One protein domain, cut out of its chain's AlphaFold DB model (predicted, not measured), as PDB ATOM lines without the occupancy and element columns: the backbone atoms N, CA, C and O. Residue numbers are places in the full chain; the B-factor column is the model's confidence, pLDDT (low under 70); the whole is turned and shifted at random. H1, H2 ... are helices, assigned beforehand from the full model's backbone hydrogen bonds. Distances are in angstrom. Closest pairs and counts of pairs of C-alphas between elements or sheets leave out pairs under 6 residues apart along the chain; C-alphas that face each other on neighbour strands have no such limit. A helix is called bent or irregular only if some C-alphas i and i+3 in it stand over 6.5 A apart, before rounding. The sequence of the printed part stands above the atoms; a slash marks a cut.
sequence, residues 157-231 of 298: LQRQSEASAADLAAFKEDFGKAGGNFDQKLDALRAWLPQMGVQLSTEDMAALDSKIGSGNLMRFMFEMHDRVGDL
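Overview. This is residues 157 to 231 of the 298 residues of an uncharacterized protein of Sphingomonas sp. BHC-A (UniProt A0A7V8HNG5). This is a flat model of four helices: H1, H2, the link after it and H3 run round like a loose ring, and H4, the last helix, runs across that ring from the middle of H1 to cross H2. H1, the longest helix, makes one side of the ring, H2 turns off near its end to make another, and the short H3 lies near the place where H4 starts from H1. The printed part has 75 residues with four named helices in the order H1, H2, H3, H4 and no named strand; its class is all helix. The whole is compact, with a radius of gyration of the C-alphas of 12.8 A, and the C-alphas span 38 by 31 by 16 A along their three main axes.

Along the chain. H1 takes residues 157 to 177 and is 30.2 A long from first to last C-alpha; it begins with C-alpha 157 at (-72.511, 49.197, 26.778). After a tight link of 4 residues, H2 takes residues 182 to 196, 20.7 A from first to last C-alpha, beginning with C-alpha 182 at (-78.356, 72.031, 37.358). H2 is irregular, but only just: C-alphas 191 and 194 are 6.7 A apart, where about 5 A is found in a regular helix. A tight link of 5 residues runs to H3, residues 202 to 212, which is 15.6 A long. Residue 213 alone links H3 to H4, residues 214 to 229, which is 21.4 A long and ends with C-alpha 229 at (-77.686, 70.280, 53.758).

Arrangement. H1 and H4 touch, with 16 pairs of C-alphas within 8 A; the closest C-alphas are those of Leu 168 and Gly 215, 4.1 A apart. H1 touches H4 with residues 164 to 172 alone, and H4 touches H1 with residues 214 to 219 alone. The two stand at a steep tilt of 46 degrees and run the same way. Farther along its length, H4 touches H2 with residues 221 to 225 alone; the closest C-alphas of these two helices are those of Leu 189 and His 225, 6.5 A apart. H2 and H4 stand at a steep tilt of 61 degrees and run the same way. H1 and H2 only just touch, with 3 pairs of C-alphas within 8 A, and only at the corner by their link; the closest C-alphas are those of Lys 172 and Phe 182, 6.3 A apart. Their lines are about perpendicular, at 75 degrees. H3 and H4 are close but not clearly touching, with the closest C-alphas, those of Asp 209 and Leu 217, 6.4 A apart, and their lines are about perpendicular at 76 degrees. H3 and H1 are also close but not clearly touching: the closest C-alphas, those of Ser 164 and Asp 209, are 7.8 A apart, and the lines are about perpendicular at 75 degrees. H2 and H3 are apart, though they follow each other in the chain. Every pair of O i and N i+4 is within hydrogen-bond range in H1, H3 and H4, and 9 of 11 are in H2.

Size, cuts and confidence. The two C-alphas farthest apart are those of Gln 158 and Leu 231, at 39.7 A, and the first and last printed C-alphas, those of Leu 157 and Leu 231, are 38.7 A apart. The printed part has no cut. The three links, H1 to H2, H2 to H3 and H3 to H4, are tight, and no link is long. The mean pLDDT of the printed part is 85.1; H1 has a mean of 93 and H2 a mean of 82. Confidence is under 70 at residues 228 to 231, of which 228 and 229 belong to H4.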
ATOM      1  N   LEU A 157     -73.150  48.081  26.081       87.62
ATOM      2  CA  LEU A 157     -72.511  49.197  26.778       87.62
ATOM      3  C   LEU A 157     -72.824  50.538  26.101       87.62
ATOM      4  O   LEU A 157     -73.157  51.509  26.779       87.62
ATOM      5  N   GLN A 158     -72.784  50.582  24.768       90.56
ATOM      6  CA  GLN A 158     -73.164  51.768  24.001       90.56
ATOM      7  C   GLN A 158     -74.634  52.143  24.238       90.56
ATOM      8  O   GLN A 158     -74.929  53.296  24.547       90.56
ATOM      9  N   ARG A 159     -75.555  51.171  24.167       92.00
ATOM     10  CA  ARG A 159     -76.982  51.401  24.460       92.00
ATOM     11  C   ARG A 159     -77.210  51.891  25.887       92.00
ATOM     12  O   ARG A 159     -78.038  52.774  26.090       92.00
ATOM     13  N   GLN A 160     -76.498  51.337  26.867       87.00
ATOM     14  CA  GLN A 160     -76.572  51.794  28.256       87.00
ATOM     15  C   GLN A 160     -76.063  53.233  28.392       87.00
ATOM     16  O   GLN A 160     -76.733  54.051  29.011       87.00
ATOM     17  N   SER A 161     -74.937  53.574  27.759       86.94
ATOM     18  CA  SER A 161     -74.399  54.939  27.764       86.94
ATOM     19  C   SER A 161     -75.370  55.950  27.144       86.94
ATOM     20  O   SER A 161     -75.614  57.008  27.726       86.94
ATOM     21  N   GLU A 162     -75.980  55.611  26.005       91.88
ATOM     22  CA  GLU A 162     -76.995  56.441  25.347       91.88
ATOM     23  C   GLU A 162     -78.250  56.607  26.212       91.88
ATOM     24  O   GLU A 162     -78.768  57.717  26.337       91.88
ATOM     25  N   ALA A 163     -78.708  55.529  26.856       90.31
ATOM     26  CA  ALA A 163     -79.835  55.571  27.781       90.31
ATOM     27  C   ALA A 163     -79.535  56.443  29.014       90.31
ATOM     28  O   ALA A 163     -80.354  57.294  29.357       90.31
ATOM     29  N   SER A 164     -78.356  56.302  29.630       88.12
ATOM     30  CA  SER A 164     -77.909  57.143  30.750       88.12
ATOM     31  C   SER A 164     -77.812  58.618  30.350       88.12
ATOM     32  O   SER A 164     -78.268  59.497  31.084       88.12
ATOM     33  N   ALA A 165     -77.270  58.913  29.165       91.06
ATOM     34  CA  ALA A 165     -77.183  60.278  28.651       91.06
ATOM     35  C   ALA A 165     -78.571  60.890  28.408       91.06
ATOM     36  O   ALA A 165     -78.802  62.046  28.773       91.06
ATOM     37  N   ALA A 166     -79.499  60.120  27.832       93.75
ATOM     38  CA  ALA A 166     -80.875  60.549  27.604       93.75
ATOM     39  C   ALA A 166     -81.635  60.783  28.920       93.75
ATOM     40  O   ALA A 166     -82.297  61.810  29.067       93.75
ATOM     41  N   ASP A 167     -81.495  59.882  29.894       92.56
ATOM     42  CA  ASP A 167     -82.114  59.999  31.219       92.56
ATOM     43  C   ASP A 167     -81.598  61.233  31.979       92.56
ATOM     44  O   ASP A 167     -82.372  62.034  32.512       92.56
ATOM     45  N   LEU A 168     -80.282  61.470  31.950       93.25
ATOM     46  CA  LEU A 168     -79.690  62.670  32.538       93.25
ATOM     47  C   LEU A 168     -80.148  63.950  31.828       93.25
ATOM     48  O   LEU A 168     -80.398  64.959  32.489       93.25
ATOM     49  N   ALA A 169     -80.245  63.938  30.496       96.06
ATOM     50  CA  ALA A 169     -80.730  65.080  29.727       96.06
ATOM     51  C   ALA A 169     -82.188  65.416  30.076       96.06
ATOM     52  O   ALA A 169     -82.494  66.584  30.320       96.06
ATOM     53  N   ALA A 170     -83.051  64.403  30.189       95.88
ATOM     54  CA  ALA A 170     -84.436  64.572  30.619       95.88
ATOM     55  C   ALA A 170     -84.517  65.165  32.034       95.88
ATOM     56  O   ALA A 170     -85.230  66.144  32.257       95.88
ATOM     57  N   PHE A 171     -83.719  64.655  32.979       95.81
ATOM     58  CA  PHE A 171     -83.663  65.227  34.325       95.81
ATOM     59  C   PHE A 171     -83.189  66.686  34.324       95.81
ATOM     60  O   PHE A 171     -83.790  67.519  35.002       95.81
ATOM     61  N   LYS A 172     -82.141  67.019  33.562       95.69
ATOM     62  CA  LYS A 172     -81.650  68.400  33.423       95.69
ATOM     63  C   LYS A 172     -82.739  69.335  32.905       95.69
ATOM     64  O   LYS A 172     -82.899  70.433  33.436       95.69
ATOM     65  N   GLU A 173     -83.481  68.902  31.890       96.69
ATOM     66  CA  GLU A 173     -84.585  69.666  31.316       96.69
ATOM     67  C   GLU A 173     -85.704  69.894  32.342       96.69
ATOM     68  O   GLU A 173     -86.120  71.034  32.560       96.69
ATOM     69  N   ASP A 174     -86.156  68.836  33.014       95.19
ATOM     70  CA  ASP A 174     -87.214  68.914  34.025       95.19
ATOM     71  C   ASP A 174     -86.803  69.770  35.227       95.19
ATOM     72  O   ASP A 174     -87.586  70.592  35.713       95.19
ATOM     73  N   PHE A 175     -85.558  69.628  35.687       93.81
ATOM     74  CA  PHE A 175     -85.008  70.434  36.773       93.81
ATOM     75  C   PHE A 175     -84.947  71.917  36.393       93.81
ATOM     76  O   PHE A 175     -85.333  72.771  37.192       93.81
ATOM     77  N   GLY A 176     -84.546  72.227  35.156       94.81
ATOM     78  CA  GLY A 176     -84.556  73.587  34.615       94.81
ATOM     79  C   GLY A 176     -85.963  74.183  34.522       94.81
ATOM     80  O   GLY A 176     -86.179  75.321  34.940       94.81
ATOM     81  N   LYS A 177     -86.954  73.408  34.055       95.44
ATOM     82  CA  LYS A 177     -88.371  73.826  34.020       95.44
ATOM     83  C   LYS A 177     -88.931  74.123  35.411       95.44
ATOM     84  O   LYS A 177     -89.766  75.013  35.552       95.44
ATOM     85  N   ALA A 178     -88.455  73.416  36.435       92.50
ATOM     86  CA  ALA A 178     -88.800  73.670  37.832       92.50
ATOM     87  C   ALA A 178     -88.073  74.893  38.439       92.50
ATOM     88  O   ALA A 178     -88.241  75.175  39.624       92.50
ATOM     89  N   GLY A 179     -87.275  75.625  37.650       89.25
ATOM     90  CA  GLY A 179     -86.504  76.791  38.093       89.25
ATOM     91  C   GLY A 179     -85.148  76.451  38.716       89.25
ATOM     92  O   GLY A 179     -84.482  77.336  39.251       89.25
ATOM     93  N   GLY A 180     -84.731  75.185  38.667       90.00
ATOM     94  CA  GLY A 180     -83.437  74.735  39.161       90.00
ATOM     95  C   GLY A 180     -82.287  75.091  38.216       90.00
ATOM     96  O   GLY A 180     -82.433  75.092  36.996       90.00
ATOM     97  N   ASN A 181     -81.107  75.350  38.782       91.38
ATOM     98  CA  ASN A 181     -79.860  75.493  38.030       91.38
ATOM     99  C   ASN A 181     -79.002  74.238  38.237       91.38
ATOM    100  O   ASN A 181     -78.420  74.053  39.309       91.38
ATOM    101  N   PHE A 182     -78.988  73.347  37.240       92.06
ATOM    102  CA  PHE A 182     -78.356  72.031  37.358       92.06
ATOM    103  C   PHE A 182     -76.863  72.132  37.675       92.06
ATOM    104  O   PHE A 182     -76.401  71.471  38.601       92.06
ATOM    105  N   ASP A 183     -76.125  72.975  36.950       90.75
ATOM    106  CA  ASP A 183     -74.673  73.094  37.114       90.75
ATOM    107  C   ASP A 183     -74.324  73.665  38.492       90.75
ATOM    108  O   ASP A 183     -73.507  73.094  39.210       90.75
ATOM    109  N   GLN A 184     -75.038  74.709  38.926       86.31
ATOM    110  CA  GLN A 184     -74.868  75.270  40.270       86.31
ATOM    111  C   GLN A 184     -75.142  74.228  41.364       86.31
ATOM    112  O   GLN A 184     -74.424  74.160  42.364       86.31
ATOM    113  N   LYS A 185     -76.190  73.415  41.196       85.81
ATOM    114  CA  LYS A 185     -76.556  72.379  42.166       85.81
ATOM    115  C   LYS A 185     -75.560  71.218  42.165       85.81
ATOM    116  O   LYS A 185     -75.246  70.692  43.232       85.81
ATOM    117  N   LEU A 186     -75.017  70.862  41.003       87.75
ATOM    118  CA  LEU A 186     -73.955  69.870  40.875       87.75
ATOM    119  C   LEU A 186     -72.657  70.344  41.543       87.75
ATOM    120  O   LEU A 186     -72.008  69.558  42.229       87.75
ATOM    121  N   ASP A 187     -72.297  71.617  41.397       83.62
ATOM    122  CA  ASP A 187     -71.119  72.189  42.056       83.62
ATOM    123  C   ASP A 187     -71.287  72.248  43.580       83.62
ATOM    124  O   ASP A 187     -70.363  71.888  44.314       83.62
ATOM    125  N   ALA A 188     -72.484  72.595  44.071       81.94
ATOM    126  CA  ALA A 188     -72.811  72.516  45.496       81.94
ATOM    127  C   ALA A 188     -72.690  71.076  46.030       81.94
ATOM    128  O   ALA A 188     -72.049  70.846  47.057       81.94
ATOM    129  N   LEU A 189     -73.220  70.093  45.293       84.12
ATOM    130  CA  LEU A 189     -73.105  68.675  45.630       84.12
ATOM    131  C   LEU A 189     -71.637  68.213  45.679       84.12
ATOM    132  O   LEU A 189     -71.237  67.559  46.641       84.12
ATOM    133  N   ARG A 190     -70.819  68.572  44.678       82.44
ATOM    134  CA  ARG A 190     -69.380  68.238  44.626       82.44
ATOM    135  C   ARG A 190     -68.604  68.824  45.800       82.44
ATOM    136  O   ARG A 190     -67.704  68.168  46.314       82.44
ATOM    137  N   ALA A 191     -68.950  70.036  46.229       79.88
ATOM    138  CA  ALA A 191     -68.338  70.666  47.392       79.88
ATOM    139  C   ALA A 191     -68.778  70.008  48.710       79.88
ATOM    140  O   ALA A 191     -67.989  69.937  49.651       79.88
ATOM    141  N   TRP A 192     -70.022  69.530  48.781       79.62
ATOM    142  CA  TRP A 192     -70.634  68.971  49.986       79.62
ATOM    143  C   TRP A 192     -70.264  67.501  50.249       79.62
ATOM    144  O   TRP A 192     -69.985  67.149  51.395       79.62
ATOM    145  N   LEU A 193     -70.195  66.647  49.219       80.75
ATOM    146  CA  LEU A 193     -69.929  65.202  49.372       80.75
ATOM    147  C   LEU A 193     -68.659  64.881  50.198       80.75
ATOM    148  O   LEU A 193     -68.768  64.095  51.146       80.75
ATOM    149  N   PRO A 194     -67.490  65.517  49.952       76.31
ATOM    150  CA  PRO A 194     -66.293  65.280  50.760       76.31
ATOM    151  C   PRO A 194     -66.467  65.683  52.230       76.31
ATOM    152  O   PRO A 194     -65.922  65.031  53.118       76.31
ATOM    153  N   GLN A 195     -67.250  66.733  52.504       72.31
ATOM    154  CA  GLN A 195     -67.493  67.234  53.865       72.31
ATOM    155  C   GLN A 195     -68.334  66.257  54.693       72.31
ATOM    156  O   GLN A 195     -68.218  66.218  55.915       72.31
ATOM    157  N   MET A 196     -69.145  65.438  54.024       71.62
ATOM    158  CA  MET A 196     -69.939  64.376  54.641       71.62
ATOM    159  C   MET A 196     -69.176  63.054  54.779       71.62
ATOM    160  O   MET A 196     -69.752  62.061  55.219       71.62
ATOM    161  N   GLY A 197     -67.901  63.011  54.377       74.81
ATOM    162  CA  GLY A 197     -67.114  61.779  54.338       74.81
ATOM    163  C   GLY A 197     -67.618  60.767  53.303       74.81
ATOM    164  O   GLY A 197     -67.201  59.610  53.336       74.81
ATOM    165  N   VAL A 198     -68.502  61.182  52.388       77.50
ATOM    166  CA  VAL A 198     -69.001  60.331  51.308       77.50
ATOM    167  C   VAL A 198     -67.936  60.287  50.220       77.50
ATOM    168  O   VAL A 198     -67.723  61.254  49.492       77.50
ATOM    169  N   GLN A 199     -67.259  59.148  50.126       76.50
ATOM    170  CA  GLN A 199     -66.276  58.856  49.090       76.50
ATOM    171  C   GLN A 199     -66.832  57.739  48.214       76.50
ATOM    172  O   GLN A 199     -66.685  56.566  48.539       76.50
ATOM    173  N   LEU A 200     -67.518  58.113  47.137       76.75
ATOM    174  CA  LEU A 200     -67.932  57.161  46.110       76.75
ATOM    175  C   LEU A 200     -66.805  57.058  45.085       76.75
ATOM    176  O   LEU A 200     -66.390  58.070  44.514       76.75
ATOM    177  N   SER A 201     -66.291  55.849  44.877       82.00
ATOM    178  CA  SER A 201     -65.342  55.585  43.799       82.00
ATOM    179  C   SER A 201     -66.027  55.687  42.431       82.00
ATOM    180  O   SER A 201     -67.253  55.782  42.324       82.00
ATOM    181  N   THR A 202     -65.234  55.663  41.357       76.88
ATOM    182  CA  THR A 202     -65.797  55.621  39.998       76.88
ATOM    183  C   THR A 202     -66.579  54.323  39.770       76.88
ATOM    184  O   THR A 202     -67.662  54.380  39.188       76.88
ATOM    185  N   GLU A 203     -66.106  53.183  40.295       79.00
ATOM    186  CA  GLU A 203     -66.873  51.934  40.280       79.00
ATOM    187  C   GLU A 203     -68.194  52.040  41.054       79.00
ATOM    188  O   GLU A 203     -69.220  51.597  40.542       79.00
ATOM    189  N   ASP A 204     -68.209  52.651  42.245       82.56
ATOM    190  CA  ASP A 204     -69.443  52.779  43.041       82.56
ATOM    191  C   ASP A 204     -70.489  53.627  42.314       82.56
ATOM    192  O   ASP A 204     -71.672  53.282  42.275       82.56
ATOM    193  N   MET A 205     -70.050  54.728  41.699       83.12
ATOM    194  CA  MET A 205     -70.921  55.594  40.906       83.12
ATOM    195  C   MET A 205     -71.472  54.865  39.680       83.12
ATOM    196  O   MET A 205     -72.667  54.967  39.414       83.12
ATOM    197  N   ALA A 206     -70.640  54.099  38.971       83.38
ATOM    198  CA  ALA A 206     -71.072  53.304  37.825       83.38
ATOM    199  C   ALA A 206     -72.045  52.181  38.231       83.38
ATOM    200  O   ALA A 206     -73.039  51.937  37.547       83.38
ATOM    201  N   ALA A 207     -71.806  51.521  39.368       84.81
ATOM    202  CA  ALA A 207     -72.687  50.483  39.894       84.81
ATOM    203  C   ALA A 207     -74.054  51.046  40.304       84.81
ATOM    204  O   ALA A 207     -75.082  50.429  40.023       84.81
ATOM    205  N   LEU A 208     -74.083  52.220  40.941       85.06
ATOM    206  CA  LEU A 208     -75.326  52.914  41.275       85.06
ATOM    207  C   LEU A 208     -76.061  53.366  40.011       85.06
ATOM    208  O   LEU A 208     -77.248  53.072  39.873       85.06
ATOM    209  N   ASP A 209     -75.358  54.002  39.073       86.12
ATOM    210  CA  ASP A 209     -75.911  54.439  37.788       86.12
ATOM    211  C   ASP A 209     -76.579  53.279  37.035       86.12
ATOM    212  O   ASP A 209     -77.750  53.361  36.673       86.12
ATOM    213  N   SER A 210     -75.898  52.134  36.932       86.12
ATOM    214  CA  SER A 210     -76.430  50.923  36.295       86.12
ATOM    215  C   SER A 210     -77.730  50.402  36.933       86.12
ATOM    216  O   SER A 210     -78.541  49.763  36.262       86.12
ATOM    217  N   LYS A 211     -77.957  50.650  38.231       87.31
ATOM    218  CA  LYS A 211     -79.135  50.141  38.956       87.31
ATOM    219  C   LYS A 211     -80.324  51.082  38.939       87.31
ATOM    220  O   LYS A 211     -81.453  50.596  38.918       87.31
ATOM    221  N   ILE A 212     -80.090  52.390  39.017       87.19
ATOM    222  CA  ILE A 212     -81.177  53.362  39.192       87.19
ATOM    223  C   ILE A 212     -81.298  54.361  38.038       87.19
ATOM    224  O   ILE A 212     -82.347  54.990  37.926       87.19
ATOM    225  N   GLY A 213     -80.302  54.451  37.153       88.62
ATOM    226  CA  GLY A 213     -80.236  55.402  36.041       88.62
ATOM    227  C   GLY A 213     -79.654  56.758  36.448       88.62
ATOM    228  O   GLY A 213     -79.854  57.226  37.575       88.62
ATOM    229  N   SER A 214     -78.943  57.406  35.523       90.06
ATOM    230  CA  SER A 214     -78.170  58.631  35.781       90.06
ATOM    231  C   SER A 214     -79.037  59.800  36.240       90.06
ATOM    232  O   SER A 214     -78.665  60.530  37.161       90.06
ATOM    233  N   GLY A 215     -80.201  59.988  35.622       91.50
ATOM    234  CA  GLY A 215     -81.152  61.035  35.978       91.50
ATOM    235  C   GLY A 215     -81.727  60.821  37.376       91.50
ATOM    236  O   GLY A 215     -81.750  61.751  38.183       91.50
ATOM    237  N   ASN A 216     -82.119  59.590  37.709       90.56
ATOM    238  CA  ASN A 216     -82.624  59.256  39.045       90.56
ATOM    239  C   ASN A 216     -81.539  59.323  40.123       90.56
ATOM    240  O   ASN A 216     -81.816  59.803  41.222       90.56
ATOM    241  N   LEU A 217     -80.309  58.889  39.828       90.94
ATOM    242  CA  LEU A 217     -79.176  59.029  40.744       90.94
ATOM    243  C   LEU A 217     -78.911  60.506  41.043       90.94
ATOM    244  O   LEU A 217     -78.801  60.883  42.210       90.94
ATOM    245  N   MET A 218     -78.872  61.360  40.017       91.19
ATOM    246  CA  MET A 218     -78.690  62.800  40.213       91.19
ATOM    247  C   MET A 218     -79.858  63.430  40.975       91.19
ATOM    248  O   MET A 218     -79.624  64.232  41.879       91.19
ATOM    249  N   ARG A 219     -81.103  63.030  40.690       91.88
ATOM    250  CA  ARG A 219     -82.283  63.463  41.455       91.88
ATOM    251  C   ARG A 219     -82.158  63.089  42.929       91.88
ATOM    252  O   ARG A 219     -82.306  63.955  43.786       91.88
ATOM    253  N   PHE A 220     -81.825  61.834  43.223       90.50
ATOM    254  CA  PHE A 220     -81.615  61.352  44.586       90.50
ATOM    255  C   PHE A 220     -80.509  62.140  45.301       90.50
ATOM    256  O   PHE A 220     -80.708  62.597  46.425       90.50
ATOM    257  N   MET A 221     -79.370  62.369  44.640       88.75
ATOM    258  CA  MET A 221     -78.269  63.160  45.196       88.75
ATOM    259  C   MET A 221     -78.668  64.617  45.461       88.75
ATOM    260  O   MET A 221     -78.306  65.174  46.497       88.75
ATOM    261  N   PHE A 222     -79.434  65.236  44.561       90.44
ATOM    262  CA  PHE A 222     -79.902  66.613  44.728       90.44
ATOM    263  C   PHE A 222     -80.911  66.729  45.874       90.44
ATOM    264  O   PHE A 222     -80.785  67.637  46.692       90.44
ATOM    265  N   GLU A 223     -81.862  65.798  45.973       87.81
ATOM    266  CA  GLU A 223     -82.829  65.739  47.075       87.81
ATOM    267  C   GLU A 223     -82.152  65.468  48.421       87.81
ATOM    268  O   GLU A 223     -82.535  66.041  49.442       87.81
ATOM    269  N   MET A 224     -81.132  64.608  48.439       85.19
ATOM    270  CA  MET A 224     -80.340  64.347  49.636       85.19
ATOM    271  C   MET A 224     -79.560  65.594  50.057       85.19
ATOM    272  O   MET A 224     -79.593  65.940  51.235       85.19
ATOM    273  N   HIS A 225     -78.910  66.294  49.123       82.06
ATOM    274  CA  HIS A 225     -78.240  67.561  49.415       82.06
ATOM    275  C   HIS A 225     -79.219  68.594  49.983       82.06
ATOM    276  O   HIS A 225     -78.895  69.248  50.967       82.06
ATOM    277  N   ASP A 226     -80.427  68.716  49.426       81.38
ATOM    278  CA  ASP A 226     -81.428  69.656  49.946       81.38
ATOM    279  C   ASP A 226     -81.913  69.280  51.339       81.38
ATOM    280  O   ASP A 226     -82.020  70.140  52.201       81.38
ATOM    281  N   ARG A 227     -82.173  67.996  51.602       76.50
ATOM    282  CA  ARG A 227     -82.678  67.566  52.912       76.50
ATOM    283  C   ARG A 227     -81.604  67.552  53.989       76.50
ATOM    284  O   ARG A 227     -81.902  67.910  55.119       76.50
ATOM    285  N   VAL A 228     -80.393  67.099  53.670       69.00
ATOM    286  CA  VAL A 228     -79.301  66.912  54.639       69.00
ATOM    287  C   VAL A 228     -78.456  68.176  54.776       69.00
ATOM    288  O   VAL A 228     -78.011  68.478  55.879       69.00
ATOM    289  N   GLY A 229     -78.289  68.948  53.702       58.00
ATOM    290  CA  GLY A 229     -77.686  70.280  53.758       58.00
ATOM    291  C   GLY A 229     -78.492  71.265  54.612       58.00
ATOM    292  O   GLY A 229     -77.895  72.142  55.232       58.00
ATOM    293  N   ASP A 230     -79.815  71.074  54.720       48.91
ATOM    294  CA  ASP A 230     -80.696  71.868  55.594       48.91
ATOM    295  C   ASP A 230     -80.857  71.317  57.023       48.91
ATOM    296  O   ASP A 230     -81.492  71.973  57.857       48.91
ATOM    297  N   LEU A 231     -80.307  70.140  57.363       39.78
ATOM    298  CA  LEU A 231     -80.450  69.617  58.724       39.78
ATOM    299  C   LEU A 231     -79.660  70.494  59.714       39.78
ATOM    300  O   LEU A 231     -78.437  70.609  59.596       39.78
TER     301      LEU A 231